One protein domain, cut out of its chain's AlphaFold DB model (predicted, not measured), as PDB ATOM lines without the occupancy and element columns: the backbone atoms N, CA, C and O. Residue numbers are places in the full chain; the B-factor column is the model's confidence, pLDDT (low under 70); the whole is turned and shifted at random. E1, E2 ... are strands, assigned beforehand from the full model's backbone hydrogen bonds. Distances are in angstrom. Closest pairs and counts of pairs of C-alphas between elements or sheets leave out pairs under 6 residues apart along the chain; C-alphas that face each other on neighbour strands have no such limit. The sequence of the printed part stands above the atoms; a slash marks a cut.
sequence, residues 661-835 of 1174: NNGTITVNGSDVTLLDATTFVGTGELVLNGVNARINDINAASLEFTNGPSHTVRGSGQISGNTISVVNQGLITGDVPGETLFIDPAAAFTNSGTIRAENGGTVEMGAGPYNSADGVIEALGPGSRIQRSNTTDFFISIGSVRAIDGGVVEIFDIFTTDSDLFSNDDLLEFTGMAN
ATOM      1  N   ASN A 661     168.045 220.570 165.529       98.25
ATOM      2  CA  ASN A 661     167.184 220.229 164.407       98.25
ATOM      3  C   ASN A 661     167.689 220.907 163.127       98.25
ATOM      4  O   ASN A 661     167.616 222.126 162.993       98.25
ATOM      5  N   ASN A 662     168.179 220.117 162.176       97.75
ATOM      6  CA  ASN A 662     168.575 220.557 160.835       97.75
ATOM      7  C   ASN A 662     167.579 220.112 159.750       97.75
ATOM      8  O   ASN A 662     167.724 220.503 158.593       97.75
ATOM      9  N   GLY A 663     166.581 219.299 160.116       96.56
ATOM     10  CA  GLY A 663     165.563 218.771 159.211       96.56
ATOM     11  C   GLY A 663     164.159 219.269 159.549       96.56
ATOM     12  O   GLY A 663     163.974 220.423 159.919       96.56
ATOM     13  N   THR A 664     163.154 218.406 159.411       97.38
ATOM     14  CA  THR A 664     161.754 218.747 159.706       97.38
ATOM     15  C   THR A 664     161.207 217.784 160.748       97.38
ATOM     16  O   THR A 664     161.127 216.583 160.496       97.38
ATOM     17  N   ILE A 665     160.773 218.302 161.894       97.75
ATOM     18  CA  ILE A 665     160.071 217.549 162.935       97.75
ATOM     19  C   ILE A 665     158.597 217.930 162.870       97.75
ATOM     20  O   ILE A 665     158.235 219.051 163.202       97.75
ATOM     21  N   THR A 666     157.733 217.012 162.444       96.19
ATOM     22  CA  THR A 666     156.284 217.245 162.354       96.19
ATOM     23  C   THR A 666     155.551 216.603 163.523       96.19
ATOM     24  O   THR A 666     155.573 215.380 163.679       96.19
ATOM     25  N   VAL A 667     154.848 217.416 164.307       95.25
ATOM     26  CA  VAL A 667     154.106 217.008 165.500       95.25
ATOM     27  C   VAL A 667     152.608 216.997 165.216       95.25
ATOM     28  O   VAL A 667     151.971 218.045 165.159       95.25
ATOM     29  N   ASN A 668     152.028 215.812 165.013       89.00
ATOM     30  CA  ASN A 668     150.642 215.674 164.553       89.00
ATOM     31  C   ASN A 668     149.649 215.576 165.719       89.00
ATOM     32  O   ASN A 668     149.320 214.470 166.132       89.00
ATOM     33  N   GLY A 669     149.129 216.696 166.231       78.06
ATOM     34  CA  GLY A 669     148.121 216.690 167.304       78.06
ATOM     35  C   GLY A 669     148.598 216.018 168.602       78.06
ATOM     36  O   GLY A 669     147.884 215.180 169.158       78.06
ATOM     37  N   SER A 670     149.819 216.360 169.017       84.56
ATOM     38  CA  SER A 670     150.589 215.754 170.110       84.56
ATOM     39  C   SER A 670     151.437 216.802 170.833       84.56
ATOM     40  O   SER A 670     151.787 217.823 170.244       84.56
ATOM     41  N   ASP A 671     151.827 216.552 172.080       90.69
ATOM     42  CA  ASP A 671     152.643 217.510 172.829       90.69
ATOM     43  C   ASP A 671     154.141 217.336 172.509       90.69
ATOM     44  O   ASP A 671     154.663 216.223 172.473       90.69
ATOM     45  N   VAL A 672     154.856 218.440 172.296       94.31
ATOM     46  CA  VAL A 672     156.297 218.555 172.540       94.31
ATOM     47  C   VAL A 672     156.465 218.845 174.022       94.31
ATOM     48  O   VAL A 672     156.157 219.938 174.496       94.31
ATOM     49  N   THR A 673     156.921 217.849 174.761       93.00
ATOM     50  CA  THR A 673     156.923 217.871 176.218       93.00
ATOM     51  C   THR A 673     158.333 218.096 176.750       93.00
ATOM     52  O   THR A 673     159.206 217.249 176.571       93.00
ATOM     53  N   LEU A 674     158.560 219.209 177.437       93.56
ATOM     54  CA  LEU A 674     159.842 219.529 178.056       93.56
ATOM     55  C   LEU A 674     160.004 218.753 179.369       93.56
ATOM     56  O   LEU A 674     159.133 218.797 180.242       93.56
ATOM     57  N   LEU A 675     161.125 218.042 179.500       92.31
ATOM     58  CA  LEU A 675     161.518 217.355 180.736       92.31
ATOM     59  C   LEU A 675     162.442 218.218 181.611       92.31
ATOM     60  O   LEU A 675     162.390 218.103 182.835       92.31
ATOM     61  N   ASP A 676     163.223 219.099 180.984       92.19
ATOM     62  CA  ASP A 676     164.031 220.165 181.591       92.19
ATOM     63  C   ASP A 676     164.093 221.359 180.606       92.19
ATOM     64  O   ASP A 676     163.469 221.332 179.536       92.19
ATOM     65  N   ALA A 677     164.828 222.419 180.950       91.00
ATOM     66  CA  ALA A 677     165.095 223.539 180.053       91.00
ATOM     67  C   ALA A 677     165.661 223.038 178.714       91.00
ATOM     68  O   ALA A 677     166.703 222.384 178.664       91.00
ATOM     69  N   THR A 678     164.962 223.348 177.620       95.19
ATOM     70  CA  THR A 678     165.251 222.779 176.301       95.19
ATOM     71  C   THR A 678     165.517 223.878 175.286       95.19
ATOM     72  O   THR A 678     164.723 224.806 175.127       95.19
ATOM     73  N   THR A 679     166.618 223.749 174.549       97.44
ATOM     74  CA  THR A 679     166.977 224.656 173.452       97.44
ATOM     75  C   THR A 679     166.931 223.911 172.126       97.44
ATOM     76  O   THR A 679     167.662 222.942 171.942       97.44
ATOM     77  N   PHE A 680     166.123 224.387 171.180       98.19
ATOM     78  CA  PHE A 680     166.180 223.960 169.784       98.19
ATOM     79  C   PHE A 680     167.154 224.856 169.018       98.19
ATOM     80  O   PHE A 680     166.987 226.070 168.982       98.19
ATOM     81  N   VAL A 681     168.173 224.273 168.394       97.38
ATOM     82  CA  VAL A 681     169.132 224.959 167.510       97.38
ATOM     83  C   VAL A 681     169.166 224.276 166.143       97.38
ATOM     84  O   VAL A 681     168.501 223.264 165.942       97.38
ATOM     85  N   GLY A 682     169.959 224.794 165.206       97.06
ATOM     86  CA  GLY A 682     170.051 224.269 163.840       97.06
ATOM     87  C   GLY A 682     169.187 225.055 162.856       97.06
ATOM     88  O   GLY A 682     168.608 226.078 163.216       97.06
ATOM     89  N   THR A 683     169.165 224.619 161.598       96.62
ATOM     90  CA  THR A 683     168.478 225.313 160.488       96.62
ATOM     91  C   THR A 683     167.113 224.719 160.142       96.62
ATOM     92  O   THR A 683     166.524 225.083 159.127       96.62
ATOM     93  N   GLY A 684     166.661 223.732 160.913       97.44
ATOM     94  CA  GLY A 684     165.460 222.952 160.654       97.44
ATOM     95  C   GLY A 684     164.166 223.605 161.134       97.44
ATOM     96  O   GLY A 684     164.146 224.708 161.687       97.44
ATOM     97  N   GLU A 685     163.075 222.873 160.931       97.69
ATOM     98  CA  GLU A 685     161.713 223.273 161.266       97.69
ATOM     99  C   GLU A 685     161.088 222.314 162.289       97.69
ATOM    100  O   GLU A 685     161.113 221.094 162.105       97.69
ATOM    101  N   LEU A 686     160.480 222.859 163.342       97.69
ATOM    102  CA  LEU A 686     159.515 222.179 164.202       97.69
ATOM    103  C   LEU A 686     158.106 222.592 163.768       97.69
ATOM    104  O   LEU A 686     157.687 223.728 163.981       97.69
ATOM    105  N   VAL A 687     157.375 221.672 163.149       97.06
ATOM    106  CA  VAL A 687     156.036 221.895 162.605       97.06
ATOM    107  C   VAL A 687     154.994 221.370 163.585       97.06
ATOM    108  O   VAL A 687     154.836 220.160 163.747       97.06
ATOM    109  N   LEU A 688     154.256 222.272 164.220       95.81
ATOM    110  CA  LEU A 688     153.056 221.945 164.982       95.81
ATOM    111  C   LEU A 688     151.903 221.747 163.993       95.81
ATOM    112  O   LEU A 688     151.569 222.647 163.226       95.81
ATOM    113  N   ASN A 689     151.331 220.548 163.949       92.25
ATOM    114  CA  ASN A 689     150.280 220.204 162.999       92.25
ATOM    115  C   ASN A 689     148.972 219.890 163.735       92.25
ATOM    116  O   ASN A 689     148.688 218.738 164.084       92.25
ATOM    117  N   GLY A 690     148.176 220.938 163.946       87.88
ATOM    118  CA  GLY A 690     146.821 220.880 164.480       87.88
ATOM    119  C   GLY A 690     146.692 221.464 165.885       87.88
ATOM    120  O   GLY A 690     147.644 221.528 166.650       87.88
ATOM    121  N   VAL A 691     145.466 221.822 166.264       83.25
ATOM    122  CA  VAL A 691     145.146 222.523 167.528       83.25
ATOM    123  C   VAL A 691     145.603 221.817 168.812       83.25
ATOM    124  O   VAL A 691     145.765 222.461 169.842       83.25
ATOM    125  N   ASN A 692     145.810 220.498 168.764       83.62
ATOM    126  CA  ASN A 692     146.295 219.707 169.900       83.62
ATOM    127  C   ASN A 692     147.824 219.550 169.907       83.62
ATOM    128  O   ASN A 692     148.340 218.838 170.761       83.62
ATOM    129  N   ALA A 693     148.542 220.138 168.947       91.12
ATOM    130  CA  ALA A 693     149.994 220.143 168.944       91.12
ATOM    131  C   ALA A 693     150.497 221.252 169.872       91.12
ATOM    132  O   ALA A 693     150.254 222.426 169.595       91.12
ATOM    133  N   ARG A 694     151.149 220.904 170.989       90.62
ATOM    134  CA  ARG A 694     151.507 221.892 172.022       90.62
ATOM    135  C   ARG A 694     152.950 221.769 172.472       90.62
ATOM    136  O   ARG A 694     153.391 220.668 172.745       90.62
ATOM    137  N   ILE A 695     153.666 222.875 172.634       93.50
ATOM    138  CA  ILE A 695     154.949 222.898 173.353       93.50
ATOM    139  C   ILE A 695     154.649 223.179 174.828       93.50
ATOM    140  O   ILE A 695     154.124 224.246 175.129       93.50
ATOM    141  N   ASN A 696     154.906 222.230 175.728       88.88
ATOM    142  CA  ASN A 696     154.410 222.259 177.113       88.88
ATOM    143  C   ASN A 696     155.337 221.487 178.084       88.88
ATOM    144  O   ASN A 696     156.242 220.787 177.642       88.88
ATOM    145  N   ASP A 697     155.104 221.564 179.397       82.25
ATOM    146  CA  ASP A 697     155.810 220.796 180.436       82.25
ATOM    147  C   ASP A 697     154.972 219.625 181.008       82.25
ATOM    148  O   ASP A 697     153.775 219.500 180.737       82.25
ATOM    149  N   ILE A 698     155.602 218.746 181.808       69.88
ATOM    150  CA  ILE A 698     154.921 217.625 182.500       69.88
ATOM    151  C   ILE A 698     154.299 218.028 183.850       69.88
ATOM    152  O   ILE A 698     153.366 217.363 184.304       69.88
ATOM    153  N   ASN A 699     154.808 219.061 184.533       62.00
ATOM    154  CA  ASN A 699     154.620 219.230 185.981       62.00
ATOM    155  C   ASN A 699     154.155 220.629 186.438       62.00
ATOM    156  O   ASN A 699     154.169 220.883 187.647       62.00
ATOM    157  N   ALA A 700     153.741 221.524 185.537       61.12
ATOM    158  CA  ALA A 700     153.532 222.948 185.825       61.12
ATOM    159  C   ALA A 700     154.746 223.609 186.519       61.12
ATOM    160  O   ALA A 700     154.604 224.549 187.307       61.12
ATOM    161  N   ALA A 701     155.946 223.077 186.268       60.16
ATOM    162  CA  ALA A 701     157.203 223.693 186.640       60.16
ATOM    163  C   ALA A 701     157.538 224.731 185.567       60.16
ATOM    164  O   ALA A 701     157.427 224.457 184.378       60.16
ATOM    165  N   SER A 702     157.961 225.926 185.976       74.88
ATOM    166  CA  SER A 702     158.364 226.990 185.054       74.88
ATOM    167  C   SER A 702     159.681 226.629 184.339       74.88
ATOM    168  O   SER A 702     160.743 227.121 184.728       74.88
ATOM    169  N   LEU A 703     159.625 225.722 183.358       88.62
ATOM    170  CA  LEU A 703     160.728 225.377 182.452       88.62
ATOM    171  C   LEU A 703     160.867 226.437 181.354       88.62
ATOM    172  O   LEU A 703     159.984 227.272 181.178       88.62
ATOM    173  N   GLU A 704     161.971 226.409 180.612       91.31
ATOM    174  CA  GLU A 704     162.223 227.318 179.492       91.31
ATOM    175  C   GLU A 704     162.311 226.543 178.174       91.31
ATOM    176  O   GLU A 704     163.063 225.572 178.065       91.31
ATOM    177  N   PHE A 705     161.560 226.994 177.169       94.38
ATOM    178  CA  PHE A 705     161.737 226.610 175.772       94.38
ATOM    179  C   PHE A 705     162.483 227.717 175.029       94.38
ATOM    180  O   PHE A 705     161.978 228.834 174.916       94.38
ATOM    181  N   THR A 706     163.649 227.399 174.470       96.31
ATOM    182  CA  THR A 706     164.414 228.327 173.630       96.31
ATOM    183  C   THR A 706     164.386 227.895 172.163       96.31
ATOM    184  O   THR A 706     164.882 226.825 171.823       96.31
ATOM    185  N   ASN A 707     163.863 228.746 171.276       97.69
ATOM    186  CA  ASN A 707     163.996 228.626 169.822       97.69
ATOM    187  C   ASN A 707     165.239 229.399 169.350       97.69
ATOM    188  O   ASN A 707     165.264 230.625 169.419       97.69
ATOM    189  N   GLY A 708     166.282 228.705 168.905       97.56
ATOM    190  CA  GLY A 708     167.579 229.288 168.556       97.56
ATOM    191  C   GLY A 708     167.593 230.085 167.239       97.56
ATOM    192  O   GLY A 708     166.674 229.957 166.435       97.56
ATOM    193  N   PRO A 709     168.660 230.867 166.961       96.06
ATOM    194  CA  PRO A 709     168.667 231.927 165.938       96.06
ATOM    195  C   PRO A 709     168.338 231.533 164.491       96.06
ATOM    196  O   PRO A 709     167.911 232.369 163.704       96.06
ATOM    197  N   SER A 710     168.579 230.279 164.107       96.12
ATOM    198  CA  SER A 710     168.344 229.786 162.739       96.12
ATOM    199  C   SER A 710     167.227 228.749 162.656       96.12
ATOM    200  O   SER A 710     166.951 228.250 161.567       96.12
ATOM    201  N   HIS A 711     166.600 228.423 163.787       98.19
ATOM    202  CA  HIS A 711     165.572 227.400 163.859       98.19
ATOM    203  C   HIS A 711     164.185 228.023 163.676       98.19
ATOM    204  O   HIS A 711     163.926 229.164 164.078       98.19
ATOM    205  N   THR A 712     163.288 227.261 163.054       98.19
ATOM    206  CA  THR A 712     161.912 227.683 162.791       98.19
ATOM    207  C   THR A 712     160.931 226.820 163.574       98.19
ATOM    208  O   THR A 712     160.968 225.599 163.488       98.19
ATOM    209  N   VAL A 713     160.005 227.438 164.301       98.00
ATOM    210  CA  VAL A 713     158.787 226.792 164.807       98.00
ATOM    211  C   VAL A 713     157.625 227.291 163.961       98.00
ATOM    212  O   VAL A 713     157.451 228.499 163.831       98.00
ATOM    213  N   ARG A 714     156.832 226.397 163.371       96.12
ATOM    214  CA  ARG A 714     155.742 226.792 162.468       96.12
ATOM    215  C   ARG A 714     154.495 225.931 162.575       96.12
ATOM    216  O   ARG A 714     154.523 224.893 163.233       96.12
ATOM    217  N   GLY A 715     153.429 226.330 161.891       95.25
ATOM    218  CA  GLY A 715     152.211 225.544 161.745       95.25
ATOM    219  C   GLY A 715     151.017 226.095 162.529       95.25
ATOM    220  O   GLY A 715     150.783 227.301 162.570       95.25
ATOM    221  N   SER A 716     150.244 225.194 163.137       91.75
ATOM    222  CA  SER A 716     149.093 225.496 163.994       91.75
ATOM    223  C   SER A 716     149.130 224.653 165.267       91.75
ATOM    224  O   SER A 716     149.557 223.498 165.243       91.75
ATOM    225  N   GLY A 717     148.708 225.224 166.394       92.62
ATOM    226  CA  GLY A 717     148.865 224.589 167.702       92.62
ATOM    227  C   GLY A 717     149.053 225.599 168.825       92.62
ATOM    228  O   GLY A 717     148.572 226.726 168.735       92.62
ATOM    229  N   GLN A 718     149.761 225.198 169.880       91.62
ATOM    230  CA  GLN A 718     150.006 226.023 171.059       91.62
ATOM    231  C   GLN A 718     151.484 226.014 171.476       91.62
ATOM    232  O   GLN A 718     152.139 224.977 171.474       91.62
ATOM    233  N   ILE A 719     152.006 227.151 171.915       92.00
ATOM    234  CA  ILE A 719     153.298 227.278 172.585       92.00
ATOM    235  C   ILE A 719     153.024 227.706 174.027       92.00
ATOM    236  O   ILE A 719     152.350 228.703 174.275       92.00
ATOM    237  N   SER A 720     153.559 226.939 174.969       84.00
ATOM    238  CA  SER A 720     153.505 227.106 176.420       84.00
ATOM    239  C   SER A 720     152.175 226.849 177.133       84.00
ATOM    240  O   SER A 720     152.193 226.227 178.184       84.00
ATOM    241  N   GLY A 721     151.020 227.282 176.630       74.38
ATOM    242  CA  GLY A 721     149.739 227.070 177.333       74.38
ATOM    243  C   GLY A 721     149.728 227.385 178.834       74.38
ATOM    244  O   GLY A 721     149.104 226.668 179.618       74.38
ATOM    245  N   ASN A 722     150.425 228.458 179.199       77.94
ATOM    246  CA  ASN A 722     150.631 229.004 180.533       77.94
ATOM    247  C   ASN A 722     151.446 228.105 181.489       77.94
ATOM    248  O   ASN A 722     151.230 228.138 182.701       77.94
ATOM    249  N   THR A 723     152.386 227.296 180.981       79.69
ATOM    250  CA  THR A 723     153.229 226.416 181.824       79.69
ATOM    251  C   THR A 723     154.737 226.678 181.742       79.69
ATOM    252  O   THR A 723     155.426 226.465 182.738       79.69
ATOM    253  N   ILE A 724     155.255 227.204 180.622       87.56
ATOM    254  CA  ILE A 724     156.697 227.423 180.410       87.56
ATOM    255  C   ILE A 724     157.027 228.879 180.051       87.56
ATOM    256  O   ILE A 724     156.195 229.656 179.582       87.56
ATOM    257  N   SER A 725     158.277 229.263 180.276       89.81
ATOM    258  CA  SER A 725     158.883 230.460 179.693       89.81
ATOM    259  C   SER A 725     159.324 230.171 178.258       89.81
ATOM    260  O   SER A 725     159.687 229.040 177.927       89.81
ATOM    261  N   VAL A 726     159.318 231.191 177.403       91.94
ATOM    262  CA  VAL A 726     159.683 231.057 175.986       91.94
ATOM    263  C   VAL A 726     160.729 232.100 175.612       91.94
ATOM    264  O   VAL A 726     160.535 233.293 175.839       91.94
ATOM    265  N   VAL A 727     161.824 231.661 175.000       94.75
ATOM    266  CA  VAL A 727     162.861 232.524 174.425       94.75
ATOM    267  C   VAL A 727     162.923 232.271 172.924       94.75
ATOM    268  O   VAL A 727     163.366 231.218 172.475       94.75
ATOM    269  N   ASN A 728     162.487 233.236 172.121       96.19
ATOM    270  CA  ASN A 728     162.583 233.184 170.673       96.19
ATOM    271  C   ASN A 728     163.766 234.008 170.162       96.19
ATOM    272  O   ASN A 728     163.760 235.229 170.257       96.19
ATOM    273  N   GLN A 729     164.750 233.345 169.570       97.44
ATOM    274  CA  GLN A 729     165.855 233.966 168.832       97.44
ATOM    275  C   GLN A 729     165.748 233.692 167.322       97.44
ATOM    276  O   GLN A 729     166.382 234.388 166.536       97.44
ATOM    277  N   GLY A 730     164.975 232.675 166.918       97.00
ATOM    278  CA  GLY A 730     164.735 232.287 165.523       97.00
ATOM    279  C   GLY A 730     163.381 232.754 164.985       97.00
ATOM    280  O   GLY A 730     162.879 233.813 165.356       97.00
ATOM    281  N   LEU A 731     162.771 231.954 164.108       97.12
ATOM    282  CA  LEU A 731     161.447 232.231 163.541       97.12
ATOM    283  C   LEU A 731     160.366 231.420 164.269       97.12
ATOM    284  O   LEU A 731     160.453 230.199 164.333       97.12
ATOM    285  N   ILE A 732     159.324 232.080 164.765       97.56
ATOM    286  CA  ILE A 732     158.047 231.453 165.127       97.56
ATOM    287  C   ILE A 732     157.014 231.934 164.113       97.56
ATOM    288  O   ILE A 732     156.821 233.142 163.990       97.56
ATOM    289  N   THR A 733     156.344 231.034 163.391       96.69
ATOM    290  CA  THR A 733     155.378 231.449 162.369       96.69
ATOM    291  C   THR A 733     154.068 230.662 162.322       96.69
ATOM    292  O   THR A 733     154.052 229.438 162.295       96.69
ATOM    293  N   GLY A 734     152.946 231.381 162.308       96.06
ATOM    294  CA  GLY A 734     151.626 230.830 162.011       96.06
ATOM    295  C   GLY A 734     151.349 230.942 160.517       96.06
ATOM    296  O   GLY A 734     151.078 232.035 160.019       96.06
ATOM    297  N   ASP A 735     151.419 229.821 159.809       95.31
ATOM    298  CA  ASP A 735     151.443 229.786 158.342       95.31
ATOM    299  C   ASP A 735     150.430 228.811 157.720       95.31
ATOM    300  O   ASP A 735     150.427 228.582 156.508       95.31
ATOM    301  N   VAL A 736     149.548 228.236 158.543       94.69
ATOM    302  CA  VAL A 736     148.474 227.344 158.095       94.69
ATOM    303  C   VAL A 736     147.205 228.170 157.842       94.69
ATOM    304  O   VAL A 736     146.651 228.721 158.795       94.69
ATOM    305  N   PRO A 737     146.706 228.251 156.590       92.94
ATOM    306  CA  PRO A 737     145.574 229.107 156.250       92.94
ATOM    307  C   PRO A 737     144.323 228.812 157.088       92.94
ATOM    308  O   PRO A 737     143.813 227.692 157.072       92.94
ATOM    309  N   GLY A 738     143.791 229.832 157.766       89.19
ATOM    310  CA  GLY A 738     142.573 229.728 158.578       89.19
ATOM    311  C   GLY A 738     142.736 229.013 159.925       89.19
ATOM    312  O   GLY A 738     141.743 228.856 160.634       89.19
ATOM    313  N   GLU A 739     143.953 228.608 160.285       94.06
ATOM    314  CA  GLU A 739     144.283 228.015 161.581       94.06
ATOM    315  C   GLU A 739     145.119 228.985 162.429       94.06
ATOM    316  O   GLU A 739     145.724 229.937 161.920       94.06
ATOM    317  N   THR A 740     145.162 228.726 163.737       91.81
ATOM    318  CA  THR A 740     145.853 229.574 164.716       91.81
ATOM    319  C   THR A 740     147.043 228.850 165.347       91.81
ATOM    320  O   THR A 740     146.935 227.698 165.774       91.81
ATOM    321  N   LEU A 741     148.170 229.552 165.459       94.94
ATOM    322  CA  LEU A 741     149.273 229.246 166.363       94.94
ATOM    323  C   LEU A 741     149.139 230.124 167.613       94.94
ATOM    324  O   LEU A 741     149.345 231.333 167.555       94.94
ATOM    325  N   PHE A 742     148.770 229.521 168.737       91.69
ATOM    326  CA  PHE A 742     148.547 230.217 170.000       91.69
ATOM    327  C   PHE A 742     149.821 230.230 170.854       91.69
ATOM    328  O   PHE A 742     150.378 229.179 171.135       91.69
ATOM    329  N   ILE A 743     150.297 231.388 171.296       90.94
ATOM    330  CA  ILE A 743     151.474 231.542 172.160       90.94
ATOM    331  C   ILE A 743     150.983 232.044 173.512       90.94
ATOM    332  O   ILE A 743     150.409 233.117 173.567       90.94
ATOM    333  N   ASP A 744     151.194 231.294 174.590       86.31
ATOM    334  CA  ASP A 744     150.643 231.602 175.918       86.31
ATOM    335  C   ASP A 744     151.684 231.260 177.003       86.31
ATOM    336  O   ASP A 744     151.720 230.132 177.494       86.31
ATOM    337  N   PRO A 745     152.639 232.154 177.305       82.06
ATOM    338  CA  PRO A 745     153.739 231.914 178.246       82.06
ATOM    339  C   PRO A 745     153.272 231.917 179.715       82.06
ATOM    340  O   PRO A 745     152.353 232.642 180.070       82.06
ATOM    341  N   ALA A 746     153.937 231.168 180.605       76.00
ATOM    342  CA  ALA A 746     153.581 231.138 182.036       76.00
ATOM    343  C   ALA A 746     153.893 232.431 182.811       76.00
ATOM    344  O   ALA A 746     153.195 232.785 183.762       76.00
ATOM    345  N   ALA A 747     154.999 233.103 182.465       69.00
ATOM    346  CA  ALA A 747     155.433 234.329 183.144       69.00
ATOM    347  C   ALA A 747     156.456 235.175 182.366       69.00
ATOM    348  O   ALA A 747     156.525 236.376 182.610       69.00
ATOM    349  N   ALA A 748     157.266 234.589 181.476       78.38
ATOM    350  CA  ALA A 748     158.274 235.319 180.708       78.38
ATOM    351  C   ALA A 748     158.327 234.834 179.254       78.38
ATOM    352  O   ALA A 748     158.567 233.655 178.990       78.38
ATOM    353  N   PHE A 749     158.139 235.763 178.318       88.94
ATOM    354  CA  PHE A 749     158.395 235.553 176.899       88.94
ATOM    355  C   PHE A 749     159.407 236.595 176.424       88.94
ATOM    356  O   PHE A 749     159.170 237.787 176.593       88.94
ATOM    357  N   THR A 750     160.531 236.167 175.852       91.81
ATOM    358  CA  THR A 750     161.530 237.061 175.243       91.81
ATOM    359  C   THR A 750     161.669 236.731 173.767       91.81
ATOM    360  O   THR A 750     161.798 235.566 173.413       91.81
ATOM    361  N   ASN A 751     161.667 237.739 172.905       92.00
ATOM    362  CA  ASN A 751     161.812 237.615 171.467       92.00
ATOM    363  C   ASN A 751     162.884 238.585 170.962       92.00
ATOM    364  O   ASN A 751     162.687 239.794 170.979       92.00
ATOM    365  N   SER A 752     163.991 238.025 170.487       93.19
ATOM    366  CA  SER A 752     165.017 238.702 169.688       93.19
ATOM    367  C   SER A 752     165.076 238.177 168.246       93.19
ATOM    368  O   SER A 752     165.920 238.590 167.456       93.19
ATOM    369  N   GLY A 753     164.195 237.229 167.908       93.81
ATOM    370  CA  GLY A 753     164.016 236.679 166.570       93.81
ATOM    371  C   GLY A 753     162.833 237.315 165.839       93.81
ATOM    372  O   GLY A 753     162.611 238.522 165.895       93.81
ATOM    373  N   THR A 754     162.056 236.498 165.130       93.56
ATOM    374  CA  THR A 754     160.857 236.921 164.395       93.56
ATOM    375  C   THR A 754     159.635 236.113 164.820       93.56
ATOM    376  O   THR A 754     159.685 234.886 164.863       93.56
ATOM    377  N   ILE A 755     158.521 236.798 165.081       93.94
ATOM    378  CA  ILE A 755     157.178 236.220 165.169       93.94
ATOM    379  C   ILE A 755     156.427 236.633 163.908       93.94
ATOM    380  O   ILE A 755     156.307 237.827 163.639       93.94
ATOM    381  N   ARG A 756     155.920 235.670 163.139       94.75
ATOM    382  CA  ARG A 756     155.309 235.940 161.837       94.75
ATOM    383  C   ARG A 756     153.960 235.264 161.641       94.75
ATOM    384  O   ARG A 756     153.849 234.056 161.805       94.75
ATOM    385  N   ALA A 757     152.971 235.994 161.150       93.38
ATOM    386  CA  ALA A 757     151.823 235.401 160.473       93.38
ATOM    387  C   ALA A 757     152.020 235.494 158.953       93.38
ATOM    388  O   ALA A 757     152.273 236.577 158.436       93.38
ATOM    389  N   GLU A 758     151.899 234.389 158.221       94.00
ATOM    390  CA  GLU A 758     152.022 234.375 156.752       94.00
ATOM    391  C   GLU A 758     151.037 233.376 156.128       94.00
ATOM    392  O   GLU A 758     150.354 232.644 156.841       94.00
ATOM    393  N   ASN A 759     150.873 233.397 154.803       92.56
ATOM    394  CA  ASN A 759     150.037 232.445 154.053       92.56
ATOM    395  C   ASN A 759     148.578 232.286 154.552       92.56
ATOM    396  O   ASN A 759     147.973 231.231 154.382       92.56
ATOM    397  N   GLY A 760     147.977 233.317 155.151       88.44
ATOM    398  CA  GLY A 760     146.619 233.252 155.705       88.44
ATOM    399  C   GLY A 760     146.504 232.600 157.091       88.44
ATOM    400  O   GLY A 760     145.386 232.326 157.534       88.44
ATOM    401  N   GLY A 761     147.627 232.294 157.750       93.12
ATOM    402  CA  GLY A 761     147.671 231.786 159.122       93.12
ATOM    403  C   GLY A 761     147.542 232.885 160.175       93.12
ATOM    404  O   GLY A 761     147.813 234.060 159.919       93.12
ATOM    405  N   THR A 762     147.104 232.505 161.377       91.81
ATOM    406  CA  THR A 762     146.975 233.421 162.519       91.81
ATOM    407  C   THR A 762     147.983 233.070 163.611       91.81
ATOM    408  O   THR A 762     148.112 231.906 163.974       91.81
ATOM    409  N   VAL A 763     148.663 234.062 164.184       93.31
ATOM    410  CA  VAL A 763     149.365 233.938 165.469       93.31
ATOM    411  C   VAL A 763     148.532 234.651 166.527       93.31
ATOM    412  O   VAL A 763     148.248 235.839 166.401       93.31
ATOM    413  N   GLU A 764     148.119 233.939 167.567       90.12
ATOM    414  CA  GLU A 764     147.382 234.509 168.696       90.12
ATOM    415  C   GLU A 764     148.265 234.526 169.940       90.12
ATOM    416  O   GLU A 764     148.899 233.525 170.253       90.12
ATOM    417  N   MET A 765     148.315 235.644 170.656       86.38
ATOM    418  CA  MET A 765     149.152 235.822 171.843       86.38
ATOM    419  C   MET A 765     148.266 235.897 173.104       86.38
ATOM    420  O   MET A 765     147.381 236.746 173.201       86.38
ATOM    421  N   GLY A 766     148.466 234.972 174.043       81.25
ATOM    422  CA  GLY A 766     147.770 234.803 175.325       81.25
ATOM    423  C   GLY A 766     148.221 235.770 176.420       81.25
ATOM    424  O   GLY A 766     148.908 236.746 176.133       81.25
ATOM    425  N   ALA A 767     147.850 235.516 177.674       73.12
ATOM    426  CA  ALA A 767     148.134 236.426 178.790       73.12
ATOM    427  C   ALA A 767     149.620 236.394 179.197       73.12
ATOM    428  O   ALA A 767     150.250 235.342 179.178       73.12
ATOM    429  N   GLY A 768     150.178 237.534 179.616       69.62
ATOM    430  CA  GLY A 768     151.550 237.614 180.142       69.62
ATOM    431  C   GLY A 768     152.409 238.730 179.534       69.62
ATOM    432  O   GLY A 768     151.977 239.410 178.601       69.62
ATOM    433  N   PRO A 769     153.613 238.970 180.089       74.31
ATOM    434  CA  PRO A 769     154.559 239.924 179.531       74.31
ATOM    435  C   PRO A 769     155.363 239.304 178.379       74.31
ATOM    436  O   PRO A 769     156.097 238.327 178.555       74.31
ATOM    437  N   TYR A 770     155.263 239.924 177.209       82.06
ATOM    438  CA  TYR A 770     156.038 239.639 176.009       82.06
ATOM    439  C   TYR A 770     157.104 240.716 175.839       82.06
ATOM    440  O   TYR A 770     156.800 241.868 175.552       82.06
ATOM    441  N   ASN A 771     158.373 240.370 175.991       85.88
ATOM    442  CA  ASN A 771     159.473 241.263 175.671       85.88
ATOM    443  C   ASN A 771     159.972 240.983 174.250       85.88
ATOM    444  O   ASN A 771     160.674 240.006 174.041       85.88
ATOM    445  N   SER A 772     159.618 241.827 173.288       83.38
ATOM    446  CA  SER A 772     160.065 241.758 171.890       83.38
ATOM    447  C   SER A 772     160.906 242.967 171.469       83.38
ATOM    448  O   SER A 772     160.966 243.247 170.276       83.38
ATOM    449  N   ALA A 773     161.521 243.692 172.413       77.62
ATOM    450  CA  ALA A 773     162.276 244.922 172.131       77.62
ATOM    451  C   ALA A 773     163.405 244.726 171.102       77.62
ATOM    452  O   ALA A 773     163.623 245.583 170.260       77.62
ATOM    453  N   ASP A 774     164.071 243.569 171.124       82.44
ATOM    454  CA  ASP A 774     165.174 243.245 170.210       82.44
ATOM    455  C   ASP A 774     164.726 242.388 169.006       82.44
ATOM    456  O   ASP A 774     165.559 241.801 168.315       82.44
ATOM    457  N   GLY A 775     163.415 242.226 168.794       84.81
ATOM    458  CA  GLY A 775     162.842 241.281 167.833       84.81
ATOM    459  C   GLY A 775     161.889 241.913 166.817       84.81
ATOM    460  O   GLY A 775     161.589 243.106 166.841       84.81
ATOM    461  N   VAL A 776     161.391 241.073 165.908       86.00
ATOM    462  CA  VAL A 776     160.441 241.438 164.847       86.00
ATOM    463  C   VAL A 776     159.101 240.743 165.073       86.00
ATOM    464  O   VAL A 776     159.057 239.553 165.389       86.00
ATOM    465  N   ILE A 777     158.004 241.470 164.873       86.69
ATOM    466  CA  ILE A 777     156.636 240.944 164.820       86.69
ATOM    467  C   ILE A 777     156.030 241.346 163.476       86.69
ATOM    468  O   ILE A 777     155.901 242.536 163.198       86.69
ATOM    469  N   GLU A 778     155.655 240.392 162.624       86.94
ATOM    470  CA  GLU A 778     155.174 240.719 161.279       86.94
ATOM    471  C   GLU A 778     153.998 239.879 160.767       86.94
ATOM    472  O   GLU A 778     153.902 238.682 161.016       86.94
ATOM    473  N   ALA A 779     153.101 240.500 160.003       85.81
ATOM    474  CA  ALA A 779     152.045 239.814 159.263       85.81
ATOM    475  C   ALA A 779     152.209 240.064 157.760       85.81
ATOM    476  O   ALA A 779     152.220 241.218 157.323       85.81
ATOM    477  N   LEU A 780     152.332 238.990 156.976       85.94
ATOM    478  CA  LEU A 780     152.647 239.033 155.549       85.94
ATOM    479  C   LEU A 780     151.513 238.430 154.708       85.94
ATOM    480  O   LEU A 780     151.261 237.225 154.755       85.94
ATOM    481  N   GLY A 781     150.888 239.262 153.878       78.69
ATOM    482  CA  GLY A 781     149.905 238.845 152.882       78.69
ATOM    483  C   GLY A 781     148.457 238.743 153.393       78.69
ATOM    484  O   GLY A 781     148.192 238.780 154.597       78.69
ATOM    485  N   PRO A 782     147.480 238.593 152.479       76.81
ATOM    486  CA  PRO A 782     146.065 238.627 152.828       76.81
ATOM    487  C   PRO A 782     145.640 237.464 153.732       76.81
ATOM    488  O   PRO A 782     145.923 236.300 153.449       76.81
ATOM    489  N   GLY A 783     144.881 237.776 154.784       77.75
ATOM    490  CA  GLY A 783     144.348 236.793 155.734       77.75
ATOM    491  C   GLY A 783     145.326 236.385 156.837       77.75
ATOM    492  O   GLY A 783     144.913 235.699 157.768       77.75
ATOM    493  N   SER A 784     146.588 236.812 156.758       87.94
ATOM    494  CA  SER A 784     147.566 236.609 157.823       87.94
ATOM    495  C   SER A 784     147.349 237.593 158.958       87.94
ATOM    496  O   SER A 784     147.203 238.795 158.724       87.94
ATOM    497  N   ARG A 785     147.323 237.091 160.193       86.94
ATOM    498  CA  ARG A 785     146.939 237.895 161.356       86.94
ATOM    499  C   ARG A 785     147.790 237.603 162.585       86.94
ATOM    500  O   ARG A 785     147.938 236.450 162.961       86.94
ATOM    501  N   ILE A 786     148.272 238.639 163.258       86.50
ATOM    502  CA  ILE A 786     148.752 238.572 164.640       86.50
ATOM    503  C   ILE A 786     147.692 239.229 165.525       86.50
ATOM    504  O   ILE A 786     147.291 240.360 165.260       86.50
ATOM    505  N   GLN A 787     147.193 238.507 166.528       82.88
ATOM    506  CA  GLN A 787     146.063 238.916 167.375       82.88
ATOM    507  C   GLN A 787     146.294 238.581 168.853       82.88
ATOM    508  O   GLN A 787     147.137 237.743 169.171       82.88
ATOM    509  N   ARG A 788     145.536 239.200 169.764       76.12
ATOM    510  CA  ARG A 788     145.549 238.817 171.190       76.12
ATOM    511  C   ARG A 788     144.455 237.822 171.497       76.12
ATOM    512  O   ARG A 788     143.391 237.823 170.876       76.12
ATOM    513  N   SER A 789     144.686 237.075 172.563       71.31
ATOM    514  CA  SER A 789     143.626 236.395 173.279       71.31
ATOM    515  C   SER A 789     142.739 237.387 174.032       71.31
ATOM    516  O   SER A 789     143.147 238.484 174.409       71.31
ATOM    517  N   ASN A 790     141.499 236.991 174.296       64.44
ATOM    518  CA  ASN A 790     140.464 237.780 174.976       64.44
ATOM    519  C   ASN A 790     140.678 237.936 176.503       64.44
ATOM    520  O   ASN A 790     139.717 238.120 177.255       64.44
ATOM    521  N   THR A 791     141.924 237.852 176.974       58.03
ATOM    522  CA  THR A 791     142.321 237.911 178.387       58.03
ATOM    523  C   THR A 791     142.754 239.320 178.802       58.03
ATOM    524  O   THR A 791     143.386 240.030 178.030       58.03
ATOM    525  N   THR A 792     142.435 239.728 180.033       53.16
ATOM    526  CA  THR A 792     142.547 241.122 180.512       53.16
ATOM    527  C   THR A 792     143.943 241.576 180.965       53.16
ATOM    528  O   THR A 792     144.082 242.741 181.314       53.16
ATOM    529  N   ASP A 793     144.957 240.699 180.957       57.47
ATOM    530  CA  ASP A 793     146.338 241.009 181.366       57.47
ATOM    531  C   ASP A 793     147.317 240.636 180.231       57.47
ATOM    532  O   ASP A 793     147.833 239.516 180.174       57.47
ATOM    533  N   PHE A 794     147.551 241.557 179.294       58.31
ATOM    534  CA  PHE A 794     148.468 241.385 178.164       58.31
ATOM    535  C   PHE A 794     149.452 242.556 178.128       58.31
ATOM    536  O   PHE A 794     149.010 243.696 178.068       58.31
ATOM    537  N   PHE A 795     150.762 242.300 178.144       62.69
ATOM    538  CA  PHE A 795     151.776 243.361 178.092       62.69
ATOM    539  C   PHE A 795     152.816 243.029 177.031       62.69
ATOM    540  O   PHE A 795     153.382 241.941 177.078       62.69
ATOM    541  N   ILE A 796     153.118 243.950 176.113       67.50
ATOM    542  CA  ILE A 796     154.194 243.748 175.134       67.50
ATOM    543  C   ILE A 796     155.165 244.930 175.090       67.50
ATOM    544  O   ILE A 796     154.758 246.074 174.915       67.50
ATOM    545  N   SER A 797     156.460 244.647 175.245       69.00
ATOM    546  CA  SER A 797     157.533 245.540 174.805       69.00
ATOM    547  C   SER A 797     157.802 245.217 173.344       69.00
ATOM    548  O   SER A 797     158.074 244.062 173.023       69.00
ATOM    549  N   ILE A 798     157.689 246.196 172.457       63.12
ATOM    550  CA  ILE A 798     157.860 246.002 171.013       63.12
ATOM    551  C   ILE A 798     159.240 246.484 170.567       63.12
ATOM    552  O   ILE A 798     159.772 247.420 171.155       63.12
ATOM    553  N   GLY A 799     159.800 245.812 169.563       68.75
ATOM    554  CA  GLY A 799     160.915 246.289 168.747       68.75
ATOM    555  C   GLY A 799     160.373 246.714 167.385       68.75
ATOM    556  O   GLY A 799     159.596 247.662 167.276       68.75
ATOM    557  N   SER A 800     160.654 245.925 166.342       70.19
ATOM    558  CA  SER A 800     160.121 246.162 164.991       70.19
ATOM    559  C   SER A 800     158.771 245.476 164.744       70.19
ATOM    560  O   SER A 800     158.612 244.283 165.014       70.19
ATOM    561  N   VAL A 801     157.812 246.195 164.146       72.56
ATOM    562  CA  VAL A 801     156.483 245.663 163.780       72.56
ATOM    563  C   VAL A 801     156.178 245.928 162.305       72.56
ATOM    564  O   VAL A 801     156.347 247.047 161.822       72.56
ATOM    565  N   ARG A 802     155.705 244.914 161.568       73.06
ATOM    566  CA  ARG A 802     155.397 245.039 160.129       73.06
ATOM    567  C   ARG A 802     154.050 244.431 159.758       73.06
ATOM    568  O   ARG A 802     153.725 243.319 160.163       73.06
ATOM    569  N   ALA A 803     153.286 245.126 158.927       72.69
ATOM    570  CA  ALA A 803     152.102 244.574 158.276       72.69
ATOM    571  C   ALA A 803     152.170 244.888 156.778       72.69
ATOM    572  O   ALA A 803     152.115 246.050 156.369       72.69
ATOM    573  N   ILE A 804     152.336 243.843 155.969       70.94
ATOM    574  CA  ILE A 804     152.674 243.954 154.546       70.94
ATOM    575  C   ILE A 804     151.628 243.199 153.719       70.94
ATOM    576  O   ILE A 804     151.174 242.121 154.110       70.94
ATOM    577  N   ASP A 805     151.237 243.762 152.575       67.62
ATOM    578  CA  ASP A 805     150.371 243.146 151.562       67.62
ATOM    579  C   ASP A 805     149.019 242.630 152.100       67.62
ATOM    580  O   ASP A 805     148.525 241.575 151.703       67.62
ATOM    581  N   GLY A 806     148.387 243.382 153.009       65.00
ATOM    582  CA  GLY A 806     147.079 243.036 153.585       65.00
ATOM    583  C   GLY A 806     147.125 242.102 154.802       65.00
ATOM    584  O   GLY A 806     146.073 241.616 155.228       65.00
ATOM    585  N   GLY A 807     148.314 241.862 155.364       72.19
ATOM    586  CA  GLY A 807     148.469 241.268 156.691       72.19
ATOM    587  C   GLY A 807     147.986 242.207 157.803       72.19
ATOM    588  O   GLY A 807     147.943 243.427 157.636       72.19
ATOM    589  N   VAL A 808     147.617 241.645 158.955       74.94
ATOM    590  CA  VAL A 808     147.088 242.398 160.103       74.94
ATOM    591  C   VAL A 808     147.909 242.094 161.352       74.94
ATOM    592  O   VAL A 808     148.026 240.937 161.734       74.94
ATOM    593  N   VAL A 809     148.425 243.120 162.030       72.88
ATOM    594  CA  VAL A 809     148.986 243.002 163.386       72.88
ATOM    595  C   VAL A 809     148.129 243.836 164.329       72.88
ATOM    596  O   VAL A 809     148.039 245.054 164.185       72.88
ATOM    597  N   GLU A 810     147.475 243.187 165.285       71.12
ATOM    598  CA  GLU A 810     146.834 243.883 166.396       71.12
ATOM    599  C   GLU A 810     147.905 244.332 167.403       71.12
ATOM    600  O   GLU A 810     148.778 243.554 167.778       71.12
ATOM    601  N   ILE A 811     147.845 245.595 167.835       57.19
ATOM    602  CA  ILE A 811     148.756 246.155 168.843       57.19
ATOM    603  C   ILE A 811     148.038 246.160 170.196       57.19
ATOM    604  O   ILE A 811     146.880 246.572 170.289       57.19
ATOM    605  N   PHE A 812     148.727 245.700 171.239       57.34
ATOM    606  CA  PHE A 812     148.172 245.457 172.576       57.34
ATOM    607  C   PHE A 812     148.818 246.367 173.632       57.34
ATOM    608  O   PHE A 812     149.780 247.056 173.314       57.34
ATOM    609  N   ASP A 813     148.313 246.383 174.874       53.66
ATOM    610  CA  ASP A 813     148.737 247.322 175.928       53.66
ATOM    611  C   ASP A 813     150.276 247.374 176.111       53.66
ATOM    612  O   ASP A 813     150.924 246.400 176.509       53.66
ATOM    613  N   ILE A 814     150.868 248.534 175.796       50.09
ATOM    614  CA  ILE A 814     152.317 248.788 175.829       50.09
ATOM    615  C   ILE A 814     152.687 249.368 177.199       50.09
ATOM    616  O   ILE A 814     152.170 250.412 177.598       50.09
ATOM    617  N   PHE A 815     153.614 248.727 177.913       46.47
ATOM    618  CA  PHE A 815     154.274 249.305 179.087       46.47
ATOM    619  C   PHE A 815     155.765 249.441 178.777       46.47
ATOM    620  O   PHE A 815     156.509 248.467 178.870       46.47
ATOM    621  N   THR A 816     156.218 250.645 178.433       43.22
ATOM    622  CA  THR A 816     157.643 250.976 178.489       43.22
ATOM    623  C   THR A 816     157.922 251.650 179.834       43.22
ATOM    624  O   THR A 816     157.194 252.536 180.280       43.22
ATOM    625  N   THR A 817     158.960 251.206 180.549       38.38
ATOM    626  CA  THR A 817     159.528 251.985 181.667       38.38
ATOM    627  C   THR A 817     160.421 253.122 181.173       38.38
ATOM    628  O   THR A 817     160.810 253.970 181.975       38.38
ATOM    629  N   ASP A 818     160.741 253.118 179.878       38.59
ATOM    630  CA  ASP A 818     161.420 254.190 179.157       38.59
ATOM    631  C   ASP A 818     160.388 255.110 178.496       38.59
ATOM    632  O   ASP A 818     159.350 254.648 178.022       38.59
ATOM    633  N   SER A 819     160.651 256.416 178.483       37.12
ATOM    634  CA  SER A 819     159.763 257.429 177.889       37.12
ATOM    635  C   SER A 819     159.612 257.311 176.371       37.12
ATOM    636  O   SER A 819     158.761 257.991 175.796       37.12
ATOM    637  N   ASP A 820     160.394 256.436 175.748       40.06
ATOM    638  CA  ASP A 820     160.530 256.334 174.307       40.06
ATOM    639  C   ASP A 820     159.844 255.036 173.868       40.06
ATOM    640  O   ASP A 820     160.336 253.932 174.093       40.06
ATOM    641  N   LEU A 821     158.653 255.175 173.280       41.22
ATOM    642  CA  LEU A 821     157.842 254.053 172.785       41.22
ATOM    643  C   LEU A 821     158.520 253.312 171.609       41.22
ATOM    644  O   LEU A 821     158.101 252.212 171.264       41.22
ATOM    645  N   PHE A 822     159.540 253.932 171.005       44.44
ATOM    646  CA  PHE A 822     160.350 253.435 169.895       44.44
ATOM    647  C   PHE A 822     161.787 253.950 170.062       44.44
ATOM    648  O   PHE A 822     161.995 255.147 170.279       44.44
ATOM    649  N   SER A 823     162.775 253.066 169.959       42.53
ATOM    650  CA  SER A 823     164.198 253.409 169.924       42.53
ATOM    651  C   SER A 823     164.633 253.835 168.510       42.53
ATOM    652  O   SER A 823     163.902 253.656 167.537       42.53
ATOM    653  N   ASN A 824     165.841 254.401 168.370       38.25
ATOM    654  CA  ASN A 824     166.374 254.867 167.077       38.25
ATOM    655  C   ASN A 824     166.481 253.765 165.997       38.25
ATOM    656  O   ASN A 824     166.573 254.093 164.814       38.25
ATOM    657  N   ASP A 825     166.477 252.486 166.390       38.41
ATOM    658  CA  ASP A 825     166.695 251.337 165.499       38.41
ATOM    659  C   ASP A 825     165.390 250.596 165.115       38.41
ATOM    660  O   ASP A 825     165.428 249.662 164.309       38.41
ATOM    661  N   ASP A 826     164.229 251.011 165.641       43.66
ATOM    662  CA  ASP A 826     162.947 250.330 165.413       43.66
ATOM    663  C   ASP A 826     162.292 250.709 164.067       43.66
ATOM    664  O   ASP A 826     162.226 251.881 163.682       43.66
ATOM    665  N   LEU A 827     161.769 249.704 163.343       45.09
ATOM    666  CA  LEU A 827     161.035 249.874 162.081       45.09
ATOM    667  C   LEU A 827     159.545 249.556 162.257       45.09
ATOM    668  O   LEU A 827     159.180 248.429 162.605       45.09
ATOM    669  N   LEU A 828     158.696 250.524 161.907       52.88
ATOM    670  CA  LEU A 828     157.249 250.358 161.791       52.88
ATOM    671  C   LEU A 828     156.821 250.557 160.326       52.88
ATOM    672  O   LEU A 828     156.881 251.671 159.799       52.88
ATOM    673  N   GLU A 829     156.419 249.474 159.655       48.69
ATOM    674  CA  GLU A 829     156.129 249.465 158.212       48.69
ATOM    675  C   GLU A 829     154.718 248.933 157.901       48.69
ATOM    676  O   GLU A 829     154.379 247.799 158.252       48.69
ATOM    677  N   PHE A 830     153.914 249.752 157.208       52.62
ATOM    678  CA  PHE A 830     152.556 249.429 156.748       52.62
ATOM    679  C   PHE A 830     152.434 249.659 155.236       52.62
ATOM    680  O   PHE A 830     152.439 250.807 154.784       52.62
ATOM    681  N   THR A 831     152.311 248.596 154.441       40.91
ATOM    682  CA  THR A 831     152.233 248.689 152.968       40.91
ATOM    683  C   THR A 831     151.156 247.757 152.385       40.91
ATOM    684  O   THR A 831     151.030 246.609 152.805       40.91
ATOM    685  N   GLY A 832     150.358 248.261 151.427       39.22
ATOM    686  CA  GLY A 832     149.289 247.531 150.714       39.22
ATOM    687  C   GLY A 832     147.851 247.900 151.143       39.22
ATOM    688  O   GLY A 832     147.451 247.663 152.279       39.22
ATOM    689  N   MET A 833     147.042 248.475 150.237       31.27
ATOM    690  CA  MET A 833     145.664 248.925 150.518       31.27
ATOM    691  C   MET A 833     144.614 247.796 150.489       31.27
ATOM    692  O   MET A 833     144.374 247.202 149.439       31.27
ATOM    693  N   ALA A 834     143.914 247.601 151.616       34.00
ATOM    694  CA  ALA A 834     142.448 247.658 151.799       34.00
ATOM    695  C   ALA A 834     142.066 246.899 153.091       34.00
ATOM    696  O   ALA A 834     142.082 245.673 153.114       34.00
ATOM    697  N   ASN A 835     141.669 247.636 154.137       40.09
ATOM    698  CA  ASN A 835     141.254 247.144 155.469       40.09
ATOM    699  C   ASN A 835     142.373 246.587 156.371       40.09
ATOM    700  O   ASN A 835     142.248 245.495 156.924       40.09
TER     701      ASN A 835
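This is residues 661 to 835 of the 1174 residues of an uncharacterized protein of Botrimarina hoheduenensis (UniProt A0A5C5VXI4). The chain is wound in stacked turns, a solenoid of roughly three-sided section whose walls are rows of parallel strands. One wall holds E1, E7, E10 and E15 with parts of E3, E5, E12 and E14; a second holds E8, E11 and E13 with parts of E2, E3 and E5; the third holds E4, E6 and E9 with parts of E2, E12 and E14, the longer strands bending round from wall to wall. The stack makes the longest axis, with E1 at one end and E15, after the long loop of residues 805 to 826, at the other. The printed part has 175 residues, with no named helix and 15 named strands, E1 to E15 in order along the chain, which hold 98 residues; neighbour strands are parallel and the class is all strand. The whole is compact, with a radius of gyration of the C-alphas of 15.2 A and spans of 41 by 35 by 31 A.

Begin at E3, residues 685 to 697, which bends by 120 degrees at residue 690. On one side of it lie E1, residues 664 to 668, with N 667 and O 687 2.8 A apart, and E2, residues 671 to 681, with N 672 and O 694 2.7 A apart. On its other side lies E5, residues 712 to 719, parallel to it, with N 688 and O 714 at 2.8 A. Beyond E5 look for two strands on one side of it: E7, residues 731 to 734, where N 713 and O 731 are 2.8 A apart, and E8, residues 740 to 743, where N 719 and O 742 are 2.7 A apart. E7 is the parallel neighbour of E10, residues 754 to 758, at 28 degrees, with N 732 and O 754 2.8 A apart. E8 is the parallel neighbour of E11, residues 762 to 765, at 23 degrees, and E11 of E13, residues 785 to 788, also at 23 degrees; N 741 and O 762, and N 763 and O 785, are each 2.8 A apart. Go next to E4, residues 704 to 707: E2 lies on one side of it, with N 680 and O 706 2.8 A apart, and E6, residues 725 to 728, on the other side, with N 705 and O 725 2.9 A apart. E9, residues 749 to 751, is parallel to E6 at 6 degrees, with N 728 and O 750 2.8 A apart. E12, residues 768 to 780, has E9 and E10 on one side, with N 751 and O 771 at 2.7 A and N 755 and O 776 at 2.8 A, and E14, residues 794 to 804, on the other, with N 772 and O 797 at 2.7 A. E15, residues 827 to 831, is the parallel neighbour of E14, with N 801 and O 827 3.0 A apart. E1 and E15 are apart.

Find C-alpha 664 at (161.754, 218.747, 159.706), where E1 begins. E2 measures 18.9 A from first to last C-alpha and bends by 114 degrees at residue 676; E3 measures 20.2 A. E5, 13.0 A, bends by 118 degrees at residue 716. E12 starts at C-alpha 768, (151.550, 237.614, 180.142), measures 24.7 A and bends by 99 degrees at residue 774; E14, 24.1 A, bends by 89 degrees at residue 797. E9 runs on into E10 at 85 degrees. E15 ends at C-alpha 831, (152.233, 248.689, 152.968).

The two C-alphas farthest apart are those of Asn 699 and Met 833, at 47.1 A. The printed part has no cut. The link from E14 to E15 is long, with 22 residues; in it residues 808 to 809 pair parallel with residues 785 to 786 of E13. Look at the B-factor column: the mean pLDDT of the printed part is 79.9, and 43 residues are under 70, among them residues 790 to 799 and 811 to 835.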